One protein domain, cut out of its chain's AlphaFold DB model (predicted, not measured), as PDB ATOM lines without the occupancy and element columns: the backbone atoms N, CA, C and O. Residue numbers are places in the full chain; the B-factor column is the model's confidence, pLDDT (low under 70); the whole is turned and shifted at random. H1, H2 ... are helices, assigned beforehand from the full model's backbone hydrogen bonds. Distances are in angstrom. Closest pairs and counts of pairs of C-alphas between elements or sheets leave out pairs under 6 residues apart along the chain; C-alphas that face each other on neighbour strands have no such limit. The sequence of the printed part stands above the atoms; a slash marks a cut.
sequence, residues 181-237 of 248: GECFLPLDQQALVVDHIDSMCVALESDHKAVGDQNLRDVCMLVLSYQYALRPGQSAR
ATOM      1  N   GLY A 181     -36.129  18.821  -9.021       80.94
ATOM      2  CA  GLY A 181     -35.203  18.806  -7.885       80.94
ATOM      3  C   GLY A 181     -34.166  19.936  -7.898       80.94
ATOM      4  O   GLY A 181     -33.320  19.993  -7.016       80.94
ATOM      5  N   GLU A 182     -34.257  20.867  -8.848       82.88
ATOM      6  CA  GLU A 182     -33.323  21.984  -9.051       82.88
ATOM      7  C   GLU A 182     -33.481  23.103  -8.007       82.88
ATOM      8  O   GLU A 182     -32.731  24.074  -8.015       82.88
ATOM      9  N   CYS A 183     -34.476  23.013  -7.118       81.88
ATOM     10  CA  CYS A 183     -34.666  23.992  -6.044       81.88
ATOM     11  C   CYS A 183     -33.754  23.739  -4.842       81.88
ATOM     12  O   CYS A 183     -33.697  24.577  -3.944       81.88
ATOM     13  N   PHE A 184     -33.089  22.585  -4.801       84.12
ATOM     14  CA  PHE A 184     -32.173  22.215  -3.736       84.12
ATOM     15  C   PHE A 184     -30.744  22.287  -4.246       84.12
ATOM     16  O   PHE A 184     -30.452  21.883  -5.370       84.12
ATOM     17  N   LEU A 185     -29.849  22.770  -3.391       84.88
ATOM     18  CA  LEU A 185     -28.425  22.689  -3.655       84.88
ATOM     19  C   LEU A 185     -28.017  21.202  -3.669       84.88
ATOM     20  O   LEU A 185     -28.322  20.499  -2.700       84.88
ATOM     21  N   PRO A 186     -27.367  20.691  -4.727       89.12
ATOM     22  CA  PRO A 186     -26.845  19.327  -4.761       89.12
ATOM     23  C   PRO A 186     -25.928  19.014  -3.567       89.12
ATOM     24  O   PRO A 186     -25.272  19.906  -3.031       89.12
ATOM     25  N   LEU A 187     -25.888  17.751  -3.126       89.81
ATOM     26  CA  LEU A 187     -25.137  17.347  -1.923       89.81
ATOM     27  C   LEU A 187     -23.630  17.614  -2.034       89.81
ATOM     28  O   LEU A 187     -23.004  17.994  -1.051       89.81
ATOM     29  N   ASP A 188     -23.056  17.450  -3.221       92.81
ATOM     30  CA  ASP A 188     -21.662  17.784  -3.517       92.81
ATOM     31  C   ASP A 188     -21.397  19.287  -3.362       92.81
ATOM     32  O   ASP A 188     -20.406  19.681  -2.758       92.81
ATOM     33  N   GLN A 189     -22.319  20.141  -3.813       90.62
ATOM     34  CA  GLN A 189     -22.213  21.589  -3.612       90.62
ATOM     35  C   GLN A 189     -22.446  22.006  -2.154       90.62
ATOM     36  O   GLN A 189     -21.822  22.954  -1.683       90.62
ATOM     37  N   GLN A 190     -23.303  21.293  -1.417       91.19
ATOM     38  CA  GLN A 190     -23.446  21.488   0.028       91.19
ATOM     39  C   GLN A 190     -22.157  21.128   0.776       91.19
ATOM     40  O   GLN A 190     -21.754  21.873   1.666       91.19
ATOM     41  N   ALA A 191     -21.483  20.040   0.388       93.62
ATOM     42  CA  ALA A 191     -20.196  19.660   0.967       93.62
ATOM     43  C   ALA A 191     -19.143  20.761   0.767       93.62
ATOM     44  O   ALA A 191     -18.473  21.121   1.724       93.62
ATOM     45  N   LEU A 192     -19.089  21.395  -0.412       93.69
ATOM     46  CA  LEU A 192     -18.179  22.525  -0.659       93.69
ATOM     47  C   LEU A 192     -18.418  23.719   0.279       93.69
ATOM     48  O   LEU A 192     -17.470  24.409   0.649       93.69
ATOM     49  N   VAL A 193     -19.672  23.979   0.664       91.25
ATOM     50  CA  VAL A 193     -19.999  25.026   1.644       91.25
ATOM     51  C   VAL A 193     -19.467  24.650   3.028       91.25
ATOM     52  O   VAL A 193     -18.853  25.489   3.685       91.25
ATOM     53  N   VAL A 194     -19.670  23.400   3.454       93.12
ATOM     54  CA  VAL A 194     -19.178  22.894   4.748       93.12
ATOM     55  C   VAL A 194     -17.649  22.895   4.788       93.12
ATOM     56  O   VAL A 194     -17.077  23.477   5.704       93.12
ATOM     57  N   ASP A 195     -16.991  22.368   3.755       94.75
ATOM     58  CA  ASP A 195     -15.528  22.341   3.637       94.75
ATOM     59  C   ASP A 195     -14.929  23.753   3.689       94.75
ATOM     60  O   ASP A 195     -13.867  23.977   4.281       94.75
ATOM     61  N   HIS A 196     -15.609  24.731   3.078       93.38
ATOM     62  CA  HIS A 196     -15.195  26.128   3.140       93.38
ATOM     63  C   HIS A 196     -15.298  26.692   4.564       93.38
ATOM     64  O   HIS A 196     -14.355  27.339   5.022       93.38
ATOM     65  N   ILE A 197     -16.399  26.423   5.272       93.69
ATOM     66  CA  ILE A 197     -16.586  26.847   6.668       93.69
ATOM     67  C   ILE A 197     -15.514  26.212   7.564       93.69
ATOM     68  O   ILE A 197     -14.846  26.931   8.310       93.69
ATOM     69  N   ASP A 198     -15.282  24.904   7.438       93.62
ATOM     70  CA  ASP A 198     -14.278  24.178   8.225       93.62
ATOM     71  C   ASP A 198     -12.863  24.712   7.965       93.62
ATOM     72  O   ASP A 198     -12.106  24.971   8.903       93.62
ATOM     73  N   SER A 199     -12.521  24.969   6.700       93.12
ATOM     74  CA  SER A 199     -11.225  25.551   6.327       93.12
ATOM     75  C   SER A 199     -10.998  26.926   6.968       93.12
ATOM     76  O   SER A 199      -9.878  27.250   7.367       93.12
ATOM     77  N   MET A 200     -12.052  27.740   7.086       92.19
ATOM     78  CA  MET A 200     -11.982  29.050   7.743       92.19
ATOM     79  C   MET A 200     -11.845  28.923   9.262       92.19
ATOM     80  O   MET A 200     -11.053  29.660   9.851       92.19
ATOM     81  N   CYS A 201     -12.530  27.965   9.893       91.25
ATOM     82  CA  CYS A 201     -12.348  27.654  11.314       91.25
ATOM     83  C   CYS A 201     -10.901  27.233  11.618       91.25
ATOM     84  O   CYS A 201     -10.278  27.807  12.508       91.25
ATOM     85  N   VAL A 202     -10.328  26.319  10.826       94.00
ATOM     86  CA  VAL A 202      -8.930  25.867  10.983       94.00
ATOM     87  C   VAL A 202      -7.937  27.026  10.832       94.00
ATOM     88  O   VAL A 202      -6.969  27.128  11.594       94.00
ATOM     89  N   ALA A 203      -8.174  27.925   9.871       90.69
ATOM     90  CA  ALA A 203      -7.345  29.114   9.689       90.69
ATOM     91  C   ALA A 203      -7.394  30.040  10.918       90.69
ATOM     92  O   ALA A 203      -6.347  30.489  11.379       90.69
ATOM     93  N   LEU A 204      -8.587  30.269  11.479       91.50
ATOM     94  CA  LEU A 204      -8.796  31.115  12.660       91.50
ATOM     95  C   LEU A 204      -8.246  30.510  13.957       91.50
ATOM     96  O   LEU A 204      -7.816  31.265  14.827       91.50
ATOM     97  N   GLU A 205      -8.273  29.183  14.105       91.62
ATOM     98  CA  GLU A 205      -7.654  28.475  15.236       91.62
ATOM     99  C   GLU A 205      -6.128  28.579  15.203       91.62
ATOM    100  O   GLU A 205      -5.487  28.703  16.246       91.62
ATOM    101  N   SER A 206      -5.548  28.542  14.001       90.44
ATOM    102  CA  SER A 206      -4.100  28.638  13.805       90.44
ATOM    103  C   SER A 206      -3.592  30.070  14.000       90.44
ATOM    104  O   SER A 206      -2.561  30.282  14.639       90.44
ATOM    105  N   ASP A 207      -4.311  31.052  13.451       90.44
ATOM    106  CA  ASP A 207      -4.046  32.478  13.628       90.44
ATOM    107  C   ASP A 207      -5.340  33.289  13.461       90.44
ATOM    108  O   ASP A 207      -5.919  33.385  12.379       90.44
ATOM    109  N   HIS A 208      -5.758  33.961  14.534       82.19
ATOM    110  CA  HIS A 208      -6.961  34.795  14.552       82.19
ATOM    111  C   HIS A 208      -6.948  35.954  13.541       82.19
ATOM    112  O   HIS A 208      -8.002  36.524  13.269       82.19
ATOM    113  N   LYS A 209      -5.785  36.328  12.993       87.31
ATOM    114  CA  LYS A 209      -5.653  37.375  11.966       87.31
ATOM    115  C   LYS A 209      -5.481  36.826  10.549       87.31
ATOM    116  O   LYS A 209      -5.380  37.622   9.615       87.31
ATOM    117  N   ALA A 210      -5.463  35.504  10.370       88.19
ATOM    118  CA  ALA A 210      -5.280  34.878   9.059       88.19
ATOM    119  C   ALA A 210      -6.446  35.147   8.098       88.19
ATOM    120  O   ALA A 210      -6.263  35.135   6.879       88.19
ATOM    121  N   VAL A 211      -7.643  35.407   8.631       87.88
ATOM    122  CA  VAL A 211      -8.842  35.722   7.851       87.88
ATOM    123  C   VAL A 211      -9.166  37.201   8.021       87.88
ATOM    124  O   VAL A 211      -9.392  37.672   9.131       87.88
ATOM    125  N   GLY A 212      -9.197  37.944   6.914       89.81
ATOM    126  CA  GLY A 212      -9.589  39.353   6.939       89.81
ATOM    127  C   GLY A 212     -11.062  39.539   7.316       89.81
ATOM    128  O   GLY A 212     -11.905  38.715   6.961       89.81
ATOM    129  N   ASP A 213     -11.379  40.661   7.965       87.31
ATOM    130  CA  ASP A 213     -12.712  40.967   8.510       87.31
ATOM    131  C   ASP A 213     -13.863  40.793   7.505       87.31
ATOM    132  O   ASP A 213     -14.948  40.344   7.875       87.31
ATOM    133  N   GLN A 214     -13.643  41.133   6.230       87.31
ATOM    134  CA  GLN A 214     -14.656  40.981   5.183       87.31
ATOM    135  C   GLN A 214     -14.968  39.503   4.906       87.31
ATOM    136  O   GLN A 214     -16.133  39.120   4.904       87.31
ATOM    137  N   ASN A 215     -13.940  38.664   4.757       88.00
ATOM    138  CA  ASN A 215     -14.125  37.228   4.536       88.00
ATOM    139  C   ASN A 215     -14.752  36.561   5.761       88.00
ATOM    140  O   ASN A 215     -15.638  35.724   5.618       88.00
ATOM    141  N   LEU A 216     -14.330  36.962   6.965       89.75
ATOM    142  CA  LEU A 216     -14.922  36.472   8.206       89.75
ATOM    143  C   LEU A 216     -16.421  36.798   8.264       89.75
ATOM    144  O   LEU A 216     -17.234  35.924   8.557       89.75
ATOM    145  N   ARG A 217     -16.794  38.039   7.929       87.38
ATOM    146  CA  ARG A 217     -18.198  38.455   7.842       87.38
ATOM    147  C   ARG A 217     -18.963  37.609   6.829       87.38
ATOM    148  O   ARG A 217     -20.017  37.089   7.179       87.38
ATOM    149  N   ASP A 218     -18.446  37.453   5.615       88.19
ATOM    150  CA  ASP A 218     -19.124  36.709   4.548       88.19
ATOM    151  C   ASP A 218     -19.349  35.237   4.935       88.19
ATOM    152  O   ASP A 218     -20.442  34.703   4.732       88.19
ATOM    153  N   VAL A 219     -18.370  34.610   5.596       90.50
ATOM    154  CA  VAL A 219     -18.488  33.242   6.133       90.50
ATOM    155  C   VAL A 219     -19.537  33.170   7.243       90.50
ATOM    156  O   VAL A 219     -20.386  32.281   7.218       90.50
ATOM    157  N   CYS A 220     -19.556  34.116   8.186       88.50
ATOM    158  CA  CYS A 220     -20.602  34.169   9.211       88.50
ATOM    159  C   CYS A 220     -22.001  34.327   8.593       88.50
ATOM    160  O   CYS A 220     -22.939  33.645   9.008       88.50
ATOM    161  N   MET A 221     -22.147  35.181   7.576       87.19
ATOM    162  CA  MET A 221     -23.414  35.339   6.855       87.19
ATOM    163  C   MET A 221     -23.828  34.051   6.139       87.19
ATOM    164  O   MET A 221     -25.012  33.695   6.155       87.19
ATOM    165  N   LEU A 222     -22.869  33.336   5.544       89.19
ATOM    166  CA  LEU A 222     -23.098  32.045   4.900       89.19
ATOM    167  C   LEU A 222     -23.558  30.987   5.910       89.19
ATOM    168  O   LEU A 222     -24.558  30.319   5.656       89.19
ATOM    169  N   VAL A 223     -22.907  30.888   7.074       90.06
ATOM    170  CA  VAL A 223     -23.296  29.975   8.166       90.06
ATOM    171  C   VAL A 223     -24.727  30.252   8.619       90.06
ATOM    172  O   VAL A 223     -25.546  29.336   8.680       90.06
ATOM    173  N   LEU A 224     -25.055  31.518   8.885       87.31
ATOM    174  CA  LEU A 224     -26.393  31.911   9.325       87.31
ATOM    175  C   LEU A 224     -27.461  31.597   8.271       87.31
ATOM    176  O   LEU A 224     -28.544  31.107   8.598       87.31
ATOM    177  N   SER A 225     -27.148  31.841   6.999       87.38
ATOM    178  CA  SER A 225     -28.052  31.544   5.886       87.38
ATOM    179  C   SER A 225     -28.237  30.035   5.703       87.38
ATOM    180  O   SER A 225     -29.360  29.582   5.498       87.38
ATOM    181  N   TYR A 226     -27.164  29.249   5.823       86.69
ATOM    182  CA  TYR A 226     -27.190  27.798   5.639       86.69
ATOM    183  C   TYR A 226     -27.889  27.071   6.800       86.69
ATOM    184  O   TYR A 226     -28.705  26.186   6.561       86.69
ATOM    185  N   GLN A 227     -27.632  27.468   8.051       86.00
ATOM    186  CA  GLN A 227     -28.197  26.807   9.237       86.00
ATOM    187  C   GLN A 227     -29.635  27.236   9.551       86.00
ATOM    188  O   GLN A 227     -30.445  26.409   9.967       86.00
ATOM    189  N   TYR A 228     -29.964  28.518   9.362       85.50
ATOM    190  CA  TYR A 228     -31.250  29.083   9.796       85.50
ATOM    191  C   TYR A 228     -32.148  29.529   8.641       85.50
ATOM    192  O   TYR A 228     -33.237  30.047   8.888       85.50
ATOM    193  N   ALA A 229     -31.713  29.342   7.390       82.81
ATOM    194  CA  ALA A 229     -32.440  29.779   6.199       82.81
ATOM    195  C   ALA A 229     -32.819  31.274   6.240       82.81
ATOM    196  O   ALA A 229     -33.886  31.669   5.757       82.81
ATOM    197  N   LEU A 230     -31.957  32.114   6.836       80.12
ATOM    198  CA  LEU A 230     -32.190  33.555   6.893       80.12
ATOM    199  C   LEU A 230     -32.227  34.138   5.483       80.12
ATOM    200  O   LEU A 230     -31.323  33.940   4.671       80.12
ATOM    201  N   ARG A 231     -33.282  34.902   5.193       74.12
ATOM    202  CA  ARG A 231     -33.372  35.658   3.942       74.12
ATOM    203  C   ARG A 231     -32.365  36.814   3.965       74.12
ATOM    204  O   ARG A 231     -32.150  37.381   5.037       74.12
ATOM    205  N   PRO A 232     -31.838  37.262   2.811       71.75
ATOM    206  CA  PRO A 232     -30.872  38.364   2.745       71.75
ATOM    207  C   PRO A 232     -31.281  39.620   3.534       71.75
ATOM    208  O   PRO A 232     -30.478  40.162   4.285       71.75
ATOM    209  N   GLY A 233     -32.555  40.027   3.470       69.12
ATOM    210  CA  GLY A 233     -33.056  41.168   4.248       69.12
ATOM    211  C   GLY A 233     -33.163  40.924   5.762       69.12
ATOM    212  O   GLY A 233     -33.179  41.873   6.537       69.12
ATOM    213  N   GLN A 234     -33.256  39.675   6.230       72.94
ATOM    214  CA  GLN A 234     -33.178  39.349   7.665       72.94
ATOM    215  C   GLN A 234     -31.723  39.376   8.130       72.94
ATOM    216  O   GLN A 234     -31.409  39.989   9.143       72.94
ATOM    217  N   SER A 235     -30.850  38.776   7.325       73.94
ATOM    218  CA  SER A 235     -29.398  38.771   7.467       73.94
ATOM    219  C   SER A 235     -28.811  40.189   7.570       73.94
ATOM    220  O   SER A 235     -28.027  40.469   8.472       73.94
ATOM    221  N   ALA A 236     -29.254  41.121   6.723       68.81
ATOM    222  CA  ALA A 236     -28.819  42.519   6.761       68.81
ATOM    223  C   ALA A 236     -29.317  43.310   7.988       68.81
ATOM    224  O   ALA A 236     -28.739  44.337   8.333       68.81
ATOM    225  N   ARG A 237     -30.380  42.839   8.655       69.94
ATOM    226  CA  ARG A 237     -30.974  43.474   9.846       69.94
ATOM    227  C   ARG A 237     -30.441  42.910  11.162       69.94
ATOM    228  O   ARG A 237     -30.944  43.274  12.224       69.94
TER     229      ARG A 237
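What this domain is: This is residues 181 to 237 of the 248 residues of an uncharacterized protein of Rhizobium sp. BK376 (UniProt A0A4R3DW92). A helical hairpin makes the body of this flat domain: the longest helix, H1, and the helix H2 run opposite ways and cross near their middles at a steep 45 degrees, with a very short helix, H3, beyond H2 on the side away from H1. The first printed stretch sticks out: residues 181 to 189, of which 187 to 189 belong to H1, stand free of the rest. The printed part has 57 residues with three named helices, in the order H1, H2, H3 along the chain, and no named strand; its class is all helix. The whole is loose, with a radius of gyration of the C-alphas of 12.9 A, and spans 40 by 30 by 14 A.

Where its parts are: Start with the longest helix, H1, residues 187 to 206. Find C-alpha 187 at (-25.137, 17.347, -1.923); from there the helix runs to C-alpha 206 at (-4.100, 28.638, 13.805), a length of 28.6 A from first to last C-alpha, with x, y and z all larger at its end than at its beginning. Next look at C-alpha 213, at (-12.712, 40.967, 8.510), where H2, residues 213 to 228, begins. It runs 22.1 A to C-alpha 228 at (-31.250, 29.083, 9.796), and here x and y fall while z changes little. Last comes H3, residues 232 to 235, four residues with 5.0 A between the first and last C-alpha; it ends at C-alpha 235, at (-29.398, 38.771, 7.467).

How they stand to each other: Begin at H1 and look for the place where it meets H2. The two helices touch, with 4 pairs of C-alphas within 8 A; their closest C-alphas are those of Ile 197 and Val 219, 6.7 A apart. H1 touches H2 with residues 197 to 200 alone, and H2 touches H1 with residues 216 to 223 alone. Their lines stand at a steep tilt of 45 degrees and they run opposite ways, with their centres 11.3 A apart. Together they are a helical hairpin, joined by the short link of residues 207 to 212. Now go outward from H2 to H3: they only just touch, with 3 pairs of C-alphas within 8 A. Their closest C-alphas are those of Met 221 and Ser 235, 6.9 A apart, and H2 touches H3 with residues 221 to 225 alone. H1 and H3 are apart. In the backbone of H1 and H2, every O i to N i+4 pair is within hydrogen-bond range. H3 is too short for such a pair, but its one O i to N i+3 pair is within range.

The domain as a whole: The two C-alphas farthest apart are those of Gly 181 and Asp 207, 40.3 A, while the first and last printed C-alphas, those of Gly 181 and Arg 237, are 30.7 A apart. Leave out the free-standing residues 181 to 189, and the remaining body of 48 residues spans 32 by 24 by 11 A, with a radius of gyration of 11.5 A. The printed part has no cut: it runs from residue 181 to residue 237. The link from H1 to H2 has 6 residues and is short, the link from H2 to H3 has 3 residues and is tight, and there is no long link. Read the B-factor column for the model's confidence: the mean pLDDT of the printed part is 86.8. H1 has a mean of 92, H2 of 88 and H3 of 72. Three residues are under 70, namely residue 233 and residues 236 to 237.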